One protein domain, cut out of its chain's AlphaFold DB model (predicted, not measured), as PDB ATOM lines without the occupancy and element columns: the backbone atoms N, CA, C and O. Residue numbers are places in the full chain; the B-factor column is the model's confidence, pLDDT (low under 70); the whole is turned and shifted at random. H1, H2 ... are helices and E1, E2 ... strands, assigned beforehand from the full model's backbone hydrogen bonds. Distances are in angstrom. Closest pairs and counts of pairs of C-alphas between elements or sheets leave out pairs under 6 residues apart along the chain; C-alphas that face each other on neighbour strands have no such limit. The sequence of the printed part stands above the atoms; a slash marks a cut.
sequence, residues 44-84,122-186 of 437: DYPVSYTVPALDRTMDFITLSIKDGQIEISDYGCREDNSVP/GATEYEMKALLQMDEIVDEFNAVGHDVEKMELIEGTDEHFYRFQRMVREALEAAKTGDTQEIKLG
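This is residues 44 to 84 and 122 to 186 of the 437 residues of the protein "FMN_bind domain-containing protein" of Anaerotruncus colihominis DSM 17241 (UniProt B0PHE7). One twisted four-stranded sheet has two long helices over one face, and its other face is bare of named helices. H1 runs along the strands over E3, and H2 runs slantwise over E2 and E1, its residues 160 to 164 meeting the middle of H1. The 106 printed residues include E1, E2, E3, H1, H2 and E4 in that order along the chain; the sheet is mixed, in the order E3, E2, E1, E4, and the class is mixed, helices and strands. The whole is compact, with a radius of gyration of the C-alphas of 13.5 A, and spans 43 by 28 by 24 A, only just elongated.

E1, residues 44 to 49, begins at C-alpha 44 (57.066, 154.956, 86.610) and is 16.9 A long from first to last C-alpha. E2, residues 57 to 66, measures 29.4 A, and E3, residues 69 to 79, 30.9 A. H1, residues 125 to 143, begins at C-alpha 125 (83.207, 144.272, 94.083) and measures 27.7 A. H2, residues 158 to 177, measures 29.9 A. E4, residues 183 to 185, measures 6.5 A and ends at C-alpha 185 (68.285, 162.793, 96.731).

E1, E2 and E3 form a meander, each strand the antiparallel neighbour of the one before; E1 and E2 are a hairpin, and so are E2 and E3. Between E1 and E2, N 47 and O 61 are 2.8 A apart, within hydrogen-bond range; between E2 and E3, N 62 and O 74 are 2.7 A apart, also within range. E4 is an edge strand, parallel to E1 at 21 degrees, with N 185 and O 48 within hydrogen-bond range at 2.8 A. H1 and H2 are on the same face of the sheet, an arrangement of two layers, helices over one face of a sheet. H1 lies over E3 at a height over the sheet of 9.0 A, and the closest C-alphas of the two are those of Glu 79 and Glu 127, 6.2 A apart. H2 has a height over the sheet of 7.6 A and stands at 39 degrees to E1 on the local plane; their closest C-alphas are those of Tyr 45 and Ala 171, 5.3 A apart. H1, with residues 130 to 137 alone, and H2, with residues 160 to 164 alone, touch at a steep tilt of 57 degrees, the same way; their closest C-alphas are those of Ile 137 and Phe 161, 6.2 A apart. Every O i to N i+4 pair is within hydrogen-bond range in H1, and 15 of 16 are in H2.

The two C-alphas farthest apart are those of Asp 67 and Pro 84, at 44.9 A. Residues 85 to 121 are not printed, in the link across the cut from E3 to H1, and C-alphas 84 and 122 are 19.6 A apart. The link from H1 to H2, residues 144 to 157, is long. The mean pLDDT of the printed part is 93.6, and residues 83 to 84 are under 70.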
ATOM      1  N   ASP A  44      55.735 155.319  86.129       98.44
ATOM      2  CA  ASP A  44      57.066 154.956  86.610       98.44
ATOM      3  C   ASP A  44      57.654 156.157  87.359       98.44
ATOM      4  O   ASP A  44      57.685 157.271  86.827       98.44
ATOM      5  N   TYR A  45      58.112 155.927  88.586       98.56
ATOM      6  CA  TYR A  45      58.565 156.958  89.517       98.56
ATOM      7  C   TYR A  45      60.036 156.712  89.879       98.56
ATOM      8  O   TYR A  45      60.321 155.976  90.830       98.56
ATOM      9  N   PRO A  46      60.981 157.261  89.092       98.62
ATOM     10  CA  PRO A  46      62.406 157.068  89.321       98.62
ATOM     11  C   PRO A  46      62.937 157.987  90.426       98.62
ATOM     12  O   PRO A  46      62.672 159.193  90.445       98.62
ATOM     13  N   VAL A  47      63.751 157.423  91.313       98.75
ATOM     14  CA  VAL A  47      64.445 158.132  92.392       98.75
ATOM     15  C   VAL A  47      65.901 157.680  92.426       98.75
ATOM     16  O   VAL A  47      66.188 156.491  92.321       98.75
ATOM     17  N   SER A  48      66.831 158.621  92.566       98.06
ATOM     18  CA  SER A  48      68.264 158.326  92.619       98.06
ATOM     19  C   SER A  48      68.997 159.186  93.644       98.06
ATOM     20  O   SER A  48      68.658 160.351  93.871       98.06
ATOM     21  N   TYR A  49      70.033 158.624  94.261       97.50
ATOM     22  CA  TYR A  49      70.974 159.379  95.078       97.50
ATOM     23  C   TYR A  49      72.046 160.035  94.208       97.50
ATOM     24  O   TYR A  49      72.606 159.427  93.298       97.50
ATOM     25  N   THR A  50      72.382 161.286  94.522       95.06
ATOM     26  CA  THR A  50      73.478 162.023  93.864       95.06
ATOM     27  C   THR A  50      74.765 162.039  94.680       95.06
ATOM     28  O   THR A  50      75.712 162.736  94.319       95.06
ATOM     29  N   VAL A  51      74.778 161.336  95.810       93.06
ATOM     30  CA  VAL A  51      75.934 161.171  96.691       93.06
ATOM     31  C   VAL A  51      76.115 159.686  97.001       93.06
ATOM     32  O   VAL A  51      75.112 158.988  97.209       93.06
ATOM     33  N   PRO A  52      77.359 159.183  97.032       92.19
ATOM     34  CA  PRO A  52      77.596 157.783  97.340       92.19
ATOM     35  C   PRO A  52      77.213 157.452  98.788       92.19
ATOM     36  O   PRO A  52      77.163 158.334  99.654       92.19
ATOM     37  N   ALA A  53      76.898 156.188  99.039       90.94
ATOM     38  CA  ALA A  53      76.903 155.565 100.354       90.94
ATOM     39  C   ALA A  53      78.340 155.408 100.870       90.94
ATOM     40  O   ALA A  53      79.310 155.688 100.155       90.94
ATOM     41  N   LEU A  54      78.487 154.992 102.128       85.50
ATOM     42  CA  LEU A  54      79.789 154.762 102.763       85.50
ATOM     43  C   LEU A  54      80.647 153.744 101.998       85.50
ATOM     44  O   LEU A  54      81.877 153.818 102.024       85.50
ATOM     45  N   ASP A  55      80.004 152.837 101.267       87.25
ATOM     46  CA  ASP A  55      80.636 151.822 100.427       87.25
ATOM     47  C   ASP A  55      80.987 152.308  99.005       87.25
ATOM     48  O   ASP A  55      81.439 151.522  98.173       87.25
ATOM     49  N   ARG A  56      80.820 153.613  98.738       88.44
ATOM     50  CA  ARG A  56      81.076 154.302  97.461       88.44
ATOM     51  C   ARG A  56      80.032 154.063  96.369       88.44
ATOM     52  O   ARG A  56      80.260 154.490  95.237       88.44
ATOM     53  N   THR A  57      78.892 153.447  96.659       93.56
ATOM     54  CA  THR A  57      77.854 153.195  95.651       93.56
ATOM     55  C   THR A  57      76.717 154.229  95.687       93.56
ATOM     56  O   THR A  57      76.406 154.817  96.717       93.56
ATOM     57  N   MET A  58      76.127 154.542  94.532       94.50
ATOM     58  CA  MET A  58      74.976 155.442  94.391       94.50
ATOM     59  C   MET A  58      73.726 154.640  94.057       94.50
ATOM     60  O   MET A  58      73.630 154.075  92.965       94.50
ATOM     61  N   ASP A  59      72.777 154.640  94.983       97.19
ATOM     62  CA  ASP A  59      71.524 153.903  94.863       97.19
ATOM     63  C   ASP A  59      70.542 154.594  93.920       97.19
ATOM     64  O   ASP A  59      70.443 155.825  93.873       97.19
ATOM     65  N   PHE A  60      69.766 153.791  93.205       97.94
ATOM     66  CA  PHE A  60      68.633 154.245  92.414       97.94
ATOM     67  C   PHE A  60      67.528 153.193  92.424       97.94
ATOM     68  O   PHE A  60      67.805 151.998  92.482       97.94
ATOM     69  N   ILE A  61      66.281 153.636  92.313       98.31
ATOM     70  CA  ILE A  61      65.101 152.783  92.185       98.31
ATOM     71  C   ILE A  61      64.117 153.399  91.189       98.31
ATOM     72  O   ILE A  61      64.012 154.619  91.071       98.31
ATOM     73  N   THR A  62      63.358 152.563  90.493       98.50
ATOM     74  CA  THR A  62      62.145 152.953  89.777       98.50
ATOM     75  C   THR A  62      60.982 152.148  90.331       98.50
ATOM     76  O   THR A  62      60.954 150.921  90.231       98.50
ATOM     77  N   LEU A  63      60.021 152.851  90.933       98.00
ATOM     78  CA  LEU A  63      58.774 152.251  91.385       98.00
ATOM     79  C   LEU A  63      57.734 152.381  90.272       98.00
ATOM     80  O   LEU A  63      57.410 153.492  89.854       98.00
ATOM     81  N   SER A  64      57.209 151.262  89.794       97.75
ATOM     82  CA  SER A  64      56.148 151.222  88.793       97.75
ATOM     83  C   SER A  64      54.812 150.969  89.476       97.75
ATOM     84  O   SER A  64      54.659 150.020  90.245       97.75
ATOM     85  N   ILE A  65      53.830 151.824  89.193       96.81
ATOM     86  CA  ILE A  65      52.466 151.684  89.699       96.81
ATOM     87  C   ILE A  65      51.521 151.474  88.531       96.81
ATOM     88  O   ILE A  65      51.513 152.253  87.574       96.81
ATOM     89  N   LYS A  66      50.716 150.416  88.609       94.94
ATOM     90  CA  LYS A  66      49.725 150.097  87.586       94.94
ATOM     91  C   LYS A  66      48.489 149.466  88.193       94.94
ATOM     92  O   LYS A  66      48.594 148.476  88.913       94.94
ATOM     93  N   ASP A  67      47.319 150.019  87.885       91.12
ATOM     94  CA  ASP A  67      46.040 149.552  88.426       91.12
ATOM     95  C   ASP A  67      46.075 149.449  89.974       91.12
ATOM     96  O   ASP A  67      45.503 148.540  90.580       91.12
ATOM     97  N   GLY A  68      46.809 150.368  90.619       86.69
ATOM     98  CA  GLY A  68      47.026 150.404  92.070       86.69
ATOM     99  C   GLY A  68      48.007 149.363  92.634       86.69
ATOM    100  O   GLY A  68      48.187 149.320  93.850       86.69
ATOM    101  N   GLN A  69      48.640 148.535  91.798       91.88
ATOM    102  CA  GLN A  69      49.704 147.612  92.205       91.88
ATOM    103  C   GLN A  69      51.056 148.317  92.168       91.88
ATOM    104  O   GLN A  69      51.332 149.043  91.218       91.88
ATOM    105  N   ILE A  70      51.872 148.088  93.194       94.25
ATOM    106  CA  ILE A  70      53.228 148.624  93.330       94.25
ATOM    107  C   ILE A  70      54.213 147.522  92.934       94.25
ATOM    108  O   ILE A  70      54.103 146.404  93.431       94.25
ATOM    109  N   GLU A  71      55.167 147.840  92.064       94.81
ATOM    110  CA  GLU A  71      56.245 146.950  91.624       94.81
ATOM    111  C   GLU A  71      57.568 147.725  91.584       94.81
ATOM    112  O   GLU A  71      57.602 148.894  91.201       94.81
ATOM    113  N   ILE A  72      58.669 147.077  91.957       96.56
ATOM    114  CA  ILE A  72      60.018 147.609  91.742       96.56
ATOM    115  C   ILE A  72      60.461 147.160  90.349       96.56
ATOM    116  O   ILE A  72      60.752 145.983  90.144       96.56
ATOM    117  N   SER A  73      60.482 148.078  89.383       94.88
ATOM    118  CA  SER A  73      60.852 147.758  87.996       94.88
ATOM    119  C   SER A  73      62.352 147.837  87.736       94.88
ATOM    120  O   SER A  73      62.853 147.182  86.821       94.88
ATOM    121  N   ASP A  74      63.065 148.621  88.542       94.56
ATOM    122  CA  ASP A  74      64.519 148.726  88.532       94.56
ATOM    123  C   ASP A  74      64.991 149.115  89.936       94.56
ATOM    124  O   ASP A  74      64.439 150.037  90.534       94.56
ATOM    125  N   TYR A  75      65.985 148.422  90.475       94.81
ATOM    126  CA  TYR A  75      66.639 148.771  91.735       94.81
ATOM    127  C   TYR A  75      68.089 148.325  91.659       94.81
ATOM    128  O   TYR A  75      68.389 147.223  91.199       94.81
ATOM    129  N   GLY A  76      69.000 149.194  92.075       94.44
ATOM    130  CA  GLY A  76      70.408 148.858  92.108       94.44
ATOM    131  C   GLY A  76      71.274 150.029  92.525       94.44
ATOM    132  O   GLY A  76      70.799 151.074  92.972       94.44
ATOM    133  N   CYS A  77      72.574 149.855  92.324       94.69
ATOM    134  CA  CYS A  77      73.574 150.856  92.650       94.69
ATOM    135  C   CYS A  77      74.639 150.984  91.558       94.69
ATOM    136  O   CYS A  77      74.774 150.121  90.681       94.69
ATOM    137  N   ARG A  78      75.408 152.076  91.598       92.69
ATOM    138  CA  ARG A  78      76.604 152.268  90.763       92.69
ATOM    139  C   ARG A  78      77.770 152.811  91.569       92.69
ATOM    140  O   ARG A  78      77.589 153.772  92.308       92.69
ATOM    141  N   GLU A  79      78.963 152.257  91.390       89.75
ATOM    142  CA  GLU A  79      80.163 152.752  92.072       89.75
ATOM    143  C   GLU A  79      80.559 154.160  91.589       89.75
ATOM    144  O   GLU A  79      80.694 154.432  90.387       89.75
ATOM    145  N   ASP A  80      80.829 155.057  92.541       85.38
ATOM    146  CA  ASP A  80      81.475 156.336  92.282       85.38
ATOM    147  C   ASP A  80      82.997 156.163  92.127       85.38
ATOM    148  O   ASP A  80      83.790 156.121  93.076       85.38
ATOM    149  N   ASN A  81      83.419 156.113  90.865       77.69
ATOM    150  CA  ASN A  81      84.820 156.004  90.463       77.69
ATOM    151  C   ASN A  81      85.643 157.288  90.710       77.69
ATOM    152  O   ASN A  81      86.842 157.309  90.421       77.69
ATOM    153  N   SER A  82      85.031 158.373  91.197       74.38
ATOM    154  CA  SER A  82      85.742 159.608  91.551       74.38
ATOM    155  C   SER A  82      86.388 159.564  92.943       74.38
ATOM    156  O   SER A  82      87.300 160.349  93.221       74.38
ATOM    157  N   VAL A  83      85.975 158.612  93.784       61.59
ATOM    158  CA  VAL A  83      86.473 158.406  95.150       61.59
ATOM    159  C   VAL A  83      87.575 157.329  95.142       61.59
ATOM    160  O   VAL A  83      87.346 156.260  94.588       61.59
ATOM    161  N   PRO A  84      88.783 157.548  95.703       62.31
ATOM    162  CA  PRO A  84      89.835 156.522  95.753       62.31
ATOM    163  C   PRO A  84      89.433 155.290  96.583       62.31
ATOM    164  O   PRO A  84      88.833 155.438  97.646       62.31
ATOM    165  N   GLY A 122      79.348 142.215  85.115       72.25
ATOM    166  CA  GLY A 122      80.025 143.505  84.942       72.25
ATOM    167  C   GLY A 122      80.000 144.434  86.158       72.25
ATOM    168  O   GLY A 122      80.578 145.515  86.056       72.25
ATOM    169  N   ALA A 123      79.394 144.015  87.275       81.69
ATOM    170  CA  ALA A 123      79.439 144.753  88.536       81.69
ATOM    171  C   ALA A 123      80.845 144.743  89.164       81.69
ATOM    172  O   ALA A 123      81.590 143.761  89.047       81.69
ATOM    173  N   THR A 124      81.207 145.832  89.841       89.12
ATOM    174  CA  THR A 124      82.417 145.892  90.675       89.12
ATOM    175  C   THR A 124      82.227 145.126  91.991       89.12
ATOM    176  O   THR A 124      81.130 144.674  92.307       89.12
ATOM    177  N   GLU A 125      83.297 144.941  92.772       88.69
ATOM    178  CA  GLU A 125      83.207 144.272  94.083       88.69
ATOM    179  C   GLU A 125      82.311 145.047  95.064       88.69
ATOM    180  O   GLU A 125      81.498 144.439  95.758       88.69
ATOM    181  N   TYR A 126      82.400 146.382  95.053       87.94
ATOM    182  CA  TYR A 126      81.538 147.264  95.846       87.94
ATOM    183  C   TYR A 126      80.073 147.131  95.430       87.94
ATOM    184  O   TYR A 126      79.215 146.881  96.270       87.94
ATOM    185  N   GLU A 127      79.795 147.200  94.123       92.31
ATOM    186  CA  GLU A 127      78.438 147.020  93.602       92.31
ATOM    187  C   GLU A 127      77.887 145.635  93.947       92.31
ATOM    188  O   GLU A 127      76.748 145.525  94.377       92.31
ATOM    189  N   MET A 128      78.682 144.570  93.811       90.38
ATOM    190  CA  MET A 128      78.227 143.212  94.117       90.38
ATOM    191  C   MET A 128      77.853 143.048  95.594       90.38
ATOM    192  O   MET A 128      76.854 142.399  95.893       90.38
ATOM    193  N   LYS A 129      78.628 143.641  96.512       91.06
ATOM    194  CA  LYS A 129      78.320 143.611  97.945       91.06
ATOM    195  C   LYS A 129      77.027 144.370  98.256       91.06
ATOM    196  O   LYS A 129      76.178 143.824  98.956       91.06
ATOM    197  N   ALA A 130      76.866 145.574  97.709       93.25
ATOM    198  CA  ALA A 130      75.651 146.370  97.871       93.25
ATOM    199  C   ALA A 130      74.425 145.648  97.295       93.25
ATOM    200  O   ALA A 130      73.396 145.547  97.952       93.25
ATOM    201  N   LEU A 131      74.546 145.055  96.104       93.69
ATOM    202  CA  LEU A 131      73.452 144.344  95.441       93.69
ATOM    203  C   LEU A 131      72.942 143.139  96.247       93.69
ATOM    204  O   LEU A 131      71.740 142.902  96.269       93.69
ATOM    205  N   LEU A 132      73.814 142.424  96.971       92.94
ATOM    206  CA  LEU A 132      73.375 141.359  97.886       92.94
ATOM    207  C   LEU A 132      72.515 141.900  99.036       92.94
ATOM    208  O   LEU A 132      71.511 141.292  99.388       92.94
ATOM    209  N   GLN A 133      72.882 143.055  99.596       94.50
ATOM    210  CA  GLN A 133      72.081 143.719 100.630       94.50
ATOM    211  C   GLN A 133      70.748 144.218 100.053       94.50
ATOM    212  O   GLN A 133      69.708 144.106 100.692       94.50
ATOM    213  N   MET A 134      70.767 144.739  98.825       95.50
ATOM    214  CA  MET A 134      69.576 145.196  98.108       95.50
ATOM    215  C   MET A 134      68.578 144.066  97.836       95.50
ATOM    216  O   MET A 134      67.378 144.288  97.987       95.50
ATOM    217  N   ASP A 135      69.053 142.866  97.492       95.12
ATOM    218  CA  ASP A 135      68.200 141.685  97.320       95.12
ATOM    219  C   ASP A 135      67.456 141.343  98.628       95.12
ATOM    220  O   ASP A 135      66.239 141.149  98.615       95.12
ATOM    221  N   GLU A 136      68.152 141.359  99.773       96.88
ATOM    222  CA  GLU A 136      67.536 141.130 101.090       96.88
ATOM    223  C   GLU A 136      66.491 142.206 101.437       96.88
ATOM    224  O   GLU A 136      65.404 141.893 101.928       96.88
ATOM    225  N   ILE A 137      66.779 143.475 101.127       97.69
ATOM    226  CA  ILE A 137      65.853 144.601 101.341       97.69
ATOM    227  C   ILE A 137      64.571 144.429 100.510       97.69
ATOM    228  O   ILE A 137      63.469 144.692 101.004       97.69
ATOM    229  N   VAL A 138      64.688 143.982  99.257       97.00
ATOM    230  CA  VAL A 138      63.533 143.721  98.384       97.00
ATOM    231  C   VAL A 138      62.698 142.557  98.911       97.00
ATOM    232  O   VAL A 138      61.467 142.649  98.915       97.00
ATOM    233  N   ASP A 139      63.334 141.483  99.382       96.75
ATOM    234  CA  ASP A 139      62.635 140.348  99.990       96.75
ATOM    235  C   ASP A 139      61.820 140.775 101.219       96.75
ATOM    236  O   ASP A 139      60.645 140.406 101.331       96.75
ATOM    237  N   GLU A 140      62.383 141.619 102.087       97.50
ATOM    238  CA  GLU A 140      61.668 142.194 103.233       97.50
ATOM    239  C   GLU A 140      60.505 143.093 102.790       97.50
ATOM    240  O   GLU A 140      59.377 142.929 103.261       97.50
ATOM    241  N   PHE A 141      60.724 143.998 101.828       97.06
ATOM    242  CA  PHE A 141      59.667 144.874 101.310       97.06
ATOM    243  C   PHE A 141      58.486 144.077 100.736       97.06
ATOM    244  O   PHE A 141      57.316 144.389 100.993       97.06
ATOM    245  N   ASN A 142      58.784 143.002 100.004       95.75
ATOM    246  CA  ASN A 142      57.785 142.074  99.491       95.75
ATOM    247  C   ASN A 142      57.063 141.336 100.630       95.75
ATOM    248  O   ASN A 142      55.833 141.209 100.597       95.75
ATOM    249  N   ALA A 143      57.798 140.870 101.646       96.88
ATOM    250  CA  ALA A 143      57.256 140.141 102.792       96.88
ATOM    251  C   ALA A 143      56.259 140.981 103.606       96.88
ATOM    252  O   ALA A 143      55.227 140.461 104.044       96.88
ATOM    253  N   VAL A 144      56.504 142.289 103.734       96.62
ATOM    254  CA  VAL A 144      55.600 143.222 104.429       96.62
ATOM    255  C   VAL A 144      54.479 143.777 103.541       96.62
ATOM    256  O   VAL A 144      53.690 144.623 103.974       96.62
ATOM    257  N   GLY A 145      54.347 143.269 102.311       94.69
ATOM    258  CA  GLY A 145      53.270 143.626 101.392       94.69
ATOM    259  C   GLY A 145      53.436 145.006 100.760       94.69
ATOM    260  O   GLY A 145      52.429 145.669 100.516       94.69
ATOM    261  N   HIS A 146      54.677 145.410 100.477       94.69
ATOM    262  CA  HIS A 146      55.045 146.705  99.889       94.69
ATOM    263  C   HIS A 146      54.707 147.911 100.782       94.69
ATOM    264  O   HIS A 146      54.551 149.036 100.305       94.69
ATOM    265  N   ASP A 147      54.576 147.685 102.090       94.12
ATOM    266  CA  ASP A 147      54.376 148.738 103.082       94.12
ATOM    267  C   ASP A 147      55.719 149.098 103.722       94.12
ATOM    268  O   ASP A 147      56.186 148.429 104.643       94.12
ATOM    269  N   VAL A 148      56.348 150.157 103.212       94.81
ATOM    270  CA  VAL A 148      57.682 150.605 103.644       94.81
ATOM    271  C   VAL A 148      57.755 150.918 105.143       94.81
ATOM    272  O   VAL A 148      58.807 150.758 105.757       94.81
ATOM    273  N   GLU A 149      56.632 151.308 105.757       94.00
ATOM    274  CA  GLU A 149      56.558 151.628 107.188       94.00
ATOM    275  C   GLU A 149      56.493 150.379 108.079       94.00
ATOM    276  O   GLU A 149      56.575 150.488 109.301       94.00
ATOM    277  N   LYS A 150      56.327 149.189 107.487       95.19
ATOM    278  CA  LYS A 150      56.341 147.905 108.200       95.19
ATOM    279  C   LYS A 150      57.668 147.162 108.113       95.19
ATOM    280  O   LYS A 150      57.793 146.141 108.779       95.19
ATOM    281  N   MET A 151      58.604 147.629 107.290       94.94
ATOM    282  CA  MET A 151      59.895 146.964 107.129       94.94
ATOM    283  C   MET A 151      60.698 147.026 108.428       94.94
ATOM    284  O   MET A 151      60.794 148.087 109.051       94.94
ATOM    285  N   GLU A 152      61.329 145.916 108.793       92.12
ATOM    286  CA  GLU A 152      62.332 145.884 109.856       92.12
ATOM    287  C   GLU A 152      63.747 145.944 109.279       92.12
ATOM    288  O   GLU A 152      64.034 145.340 108.248       92.12
ATOM    289  N   LEU A 153      64.652 146.652 109.965       91.88
ATOM    290  CA  LEU A 153      66.061 146.686 109.579       91.88
ATOM    291  C   LEU A 153      66.639 145.263 109.526       91.88
ATOM    292  O   LEU A 153      66.515 144.495 110.486       91.88
ATOM    293  N   ILE A 154      67.325 144.963 108.424       91.44
ATOM    294  CA  ILE A 154      68.072 143.722 108.218       91.44
ATOM    295  C   ILE A 154      69.526 143.969 108.623       91.44
ATOM    296  O   ILE A 154      70.138 144.955 108.199       91.44
ATOM    297  N   GLU A 155      70.076 143.091 109.461       86.69
ATOM    298  CA  GLU A 155      71.438 143.228 109.976       86.69
ATOM    299  C   GLU A 155      72.455 143.361 108.835       86.69
ATOM    300  O   GLU A 155      72.508 142.538 107.926       86.69
ATOM    301  N   GLY A 156      73.275 144.412 108.885       87.69
ATOM    302  CA  GLY A 156      74.342 144.639 107.916       87.69
ATOM    303  C   GLY A 156      73.914 145.361 106.639       87.69
ATOM    304  O   GLY A 156      74.780 145.598 105.797       87.69
ATOM    305  N   THR A 157      72.639 145.746 106.503       92.00
ATOM    306  CA  THR A 157      72.090 146.483 105.341       92.00
ATOM    307  C   THR A 157      71.852 147.977 105.607       92.00
ATOM    308  O   THR A 157      71.395 148.693 104.719       92.00
ATOM    309  N   ASP A 158      72.168 148.451 106.817       92.56
ATOM    310  CA  ASP A 158      71.770 149.728 107.423       92.56
ATOM    311  C   ASP A 158      71.584 150.895 106.444       92.56
ATOM    312  O   ASP A 158      70.463 151.369 106.257       92.56
ATOM    313  N   GLU A 159      72.654 151.379 105.804       93.44
ATOM    314  CA  GLU A 159      72.548 152.571 104.957       93.44
ATOM    315  C   GLU A 159      71.652 152.337 103.732       93.44
ATOM    316  O   GLU A 159      70.769 153.157 103.473       93.44
ATOM    317  N   HIS A 160      71.819 151.223 103.015       96.56
ATOM    318  CA  HIS A 160      70.992 150.899 101.848       96.56
ATOM    319  C   HIS A 160      69.527 150.678 102.222       96.56
ATOM    320  O   HIS A 160      68.643 151.117 101.489       96.56
ATOM    321  N   PHE A 161      69.254 150.082 103.385       97.56
ATOM    322  CA  PHE A 161      67.898 149.915 103.902       97.56
ATOM    323  C   PHE A 161      67.225 151.274 104.129       97.56
ATOM    324  O   PHE A 161      66.133 151.530 103.615       97.56
ATOM    325  N   TYR A 162      67.892 152.201 104.823       97.56
ATOM    326  CA  TYR A 162      67.346 153.544 105.044       97.56
ATOM    327  C   TYR A 162      67.199 154.329 103.735       97.56
ATOM    328  O   TYR A 162      66.196 155.022 103.537       97.56
ATOM    329  N   ARG A 163      68.163 154.206 102.814       98.06
ATOM    330  CA  ARG A 163      68.093 154.824 101.483       98.06
ATOM    331  C   ARG A 163      66.911 154.294 100.680       98.06
ATOM    332  O   ARG A 163      66.158 155.088 100.116       98.06
ATOM    333  N   PHE A 164      66.699 152.980 100.679       98.44
ATOM    334  CA  PHE A 164      65.543 152.336 100.063       98.44
ATOM    335  C   PHE A 164      64.233 152.893 100.619       98.44
ATOM    336  O   PHE A 164      63.381 153.331  99.844       98.44
ATOM    337  N   GLN A 165      64.099 152.971 101.950       98.12
ATOM    338  CA  GLN A 165      62.902 153.528 102.580       98.12
ATOM    339  C   GLN A 165      62.611 154.951 102.093       98.12
ATOM    340  O   GLN A 165      61.474 155.258 101.725       98.12
ATOM    341  N   ARG A 166      63.635 155.816 102.037       98.38
ATOM    342  CA  ARG A 166      63.471 157.184 101.532       98.38
ATOM    343  C   ARG A 166      63.044 157.191 100.073       98.38
ATOM    344  O   ARG A 166      62.095 157.885  99.732       98.38
ATOM    345  N   MET A 167      63.704 156.416  99.216       98.62
ATOM    346  CA  MET A 167      63.364 156.404  97.796       98.62
ATOM    347  C   MET A 167      61.937 155.910  97.539       98.62
ATOM    348  O   MET A 167      61.227 156.518  96.743       98.62
ATOM    349  N   VAL A 168      61.481 154.872  98.249       98.25
ATOM    350  CA  VAL A 168      60.093 154.395  98.151       98.25
ATOM    351  C   VAL A 168      59.110 155.463  98.634       98.25
ATOM    352  O   VAL A 168      58.127 155.731  97.945       98.25
ATOM    353  N   ARG A 169      59.371 156.128  99.770       97.25
ATOM    354  CA  ARG A 169      58.517 157.223 100.270       97.25
ATOM    355  C   ARG A 169      58.383 158.357  99.253       97.25
ATOM    356  O   ARG A 169      57.270 158.801  98.985       97.25
ATOM    357  N   GLU A 170      59.496 158.792  98.672       98.06
ATOM    358  CA  GLU A 170      59.535 159.882  97.690       98.06
ATOM    359  C   GLU A 170      58.823 159.489  96.385       98.06
ATOM    360  O   GLU A 170      58.009 160.255  95.867       98.06
ATOM    361  N   ALA A 171      59.039 158.262  95.896       98.19
ATOM    362  CA  ALA A 171      58.335 157.731  94.729       98.19
ATOM    363  C   ALA A 171      56.816 157.655  94.958       98.19
ATOM    364  O   ALA A 171      56.029 158.078  94.110       98.19
ATOM    365  N   LEU A 172      56.383 157.161  96.124       96.38
ATOM    366  CA  LEU A 172      54.967 157.077  96.485       96.38
ATOM    367  C   LEU A 172      54.329 158.460  96.678       96.38
ATOM    368  O   LEU A 172      53.157 158.641  96.342       96.38
ATOM    369  N   GLU A 173      55.063 159.446  97.198       96.19
ATOM    370  CA  GLU A 173      54.578 160.827  97.294       96.19
ATOM    371  C   GLU A 173      54.384 161.443  95.902       96.19
ATOM    372  O   GLU A 173      53.325 162.007  95.618       96.19
ATOM    373  N   ALA A 174      55.349 161.255  94.998       97.81
ATOM    374  CA  ALA A 174      55.237 161.680  93.605       97.81
ATOM    375  C   ALA A 174      54.023 161.037  92.917       97.81
ATOM    376  O   ALA A 174      53.226 161.720  92.260       97.81
ATOM    377  N   ALA A 175      53.803 159.744  93.173       97.25
ATOM    378  CA  ALA A 175      52.692 158.985  92.626       97.25
ATOM    379  C   ALA A 175      51.306 159.461  93.065       97.25
ATOM    380  O   ALA A 175      50.345 159.303  92.311       97.25
ATOM    381  N   LYS A 176      51.168 160.115  94.224       96.06
ATOM    382  CA  LYS A 176      49.895 160.760  94.610       96.06
ATOM    383  C   LYS A 176      49.485 161.848  93.617       96.06
ATOM    384  O   LYS A 176      48.295 162.116  93.448       96.06
ATOM    385  N   THR A 177      50.459 162.479  92.962       96.06
ATOM    386  CA  THR A 177      50.242 163.565  91.994       96.06
ATOM    387  C   THR A 177      50.475 163.153  90.538       96.06
ATOM    388  O   THR A 177      50.085 163.897  89.638       96.06
ATOM    389  N   GLY A 178      51.053 161.972  90.301       96.25
ATOM    390  CA  GLY A 178      51.438 161.503  88.968       96.25
ATOM    391  C   GLY A 178      52.665 162.217  88.397       96.25
ATOM    392  O   GLY A 178      52.808 162.290  87.177       96.25
ATOM    393  N   ASP A 179      53.522 162.785  89.251       97.50
ATOM    394  CA  ASP A 179      54.776 163.399  88.815       97.50
ATOM    395  C   ASP A 179      55.831 162.315  88.573       97.50
ATOM    396  O   ASP A 179      56.376 161.737  89.505       97.50
ATOM    397  N   THR A 180      56.101 162.020  87.306       97.81
ATOM    398  CA  THR A 180      57.074 160.997  86.899       97.81
ATOM    399  C   THR A 180      58.475 161.578  86.681       97.81
ATOM    400  O   THR A 180      59.310 160.951  86.023       97.81
ATOM    401  N   GLN A 181      58.734 162.820  87.105       98.12
ATOM    402  CA  GLN A 181      60.072 163.394  87.026       98.12
ATOM    403  C   GLN A 181      61.017 162.670  87.995       98.12
ATOM    404  O   GLN A 181      60.662 162.405  89.137       98.12
ATOM    405  N   GLU A 182      62.247 162.400  87.546       98.00
ATOM    406  CA  GLU A 182      63.283 161.821  88.408       98.00
ATOM    407  C   GLU A 182      63.555 162.708  89.629       98.00
ATOM    408  O   GLU A 182      63.928 163.881  89.493       98.00
ATOM    409  N   ILE A 183      63.417 162.113  90.813       98.50
ATOM    410  CA  ILE A 183      63.747 162.738  92.091       98.50
ATOM    411  C   ILE A 183      65.206 162.442  92.418       98.50
ATOM    412  O   ILE A 183      65.646 161.294  92.396       98.50
ATOM    413  N   LYS A 184      65.958 163.493  92.745       97.94
ATOM    414  CA  LYS A 184      67.379 163.409  93.087       97.94
ATOM    415  C   LYS A 184      67.587 163.709  94.557       97.94
ATOM    416  O   LYS A 184      67.311 164.823  95.000       97.94
ATOM    417  N   LEU A 185      68.083 162.723  95.292       98.12
ATOM    418  CA  LEU A 185      68.285 162.793  96.731       98.12
ATOM    419  C   LEU A 185      69.748 163.079  97.074       98.12
ATOM    420  O   LEU A 185      70.674 162.476  96.527       98.12
ATOM    421  N   GLY A 186      69.954 163.999  98.015       96.81
ATOM    422  CA  GLY A 186      71.225 164.158  98.716       96.81
ATOM    423  C   GLY A 186      71.310 163.260  99.954       96.81
ATOM    424  O   GLY A 186      70.404 162.472 100.230       96.81
TER     425      GLY A 186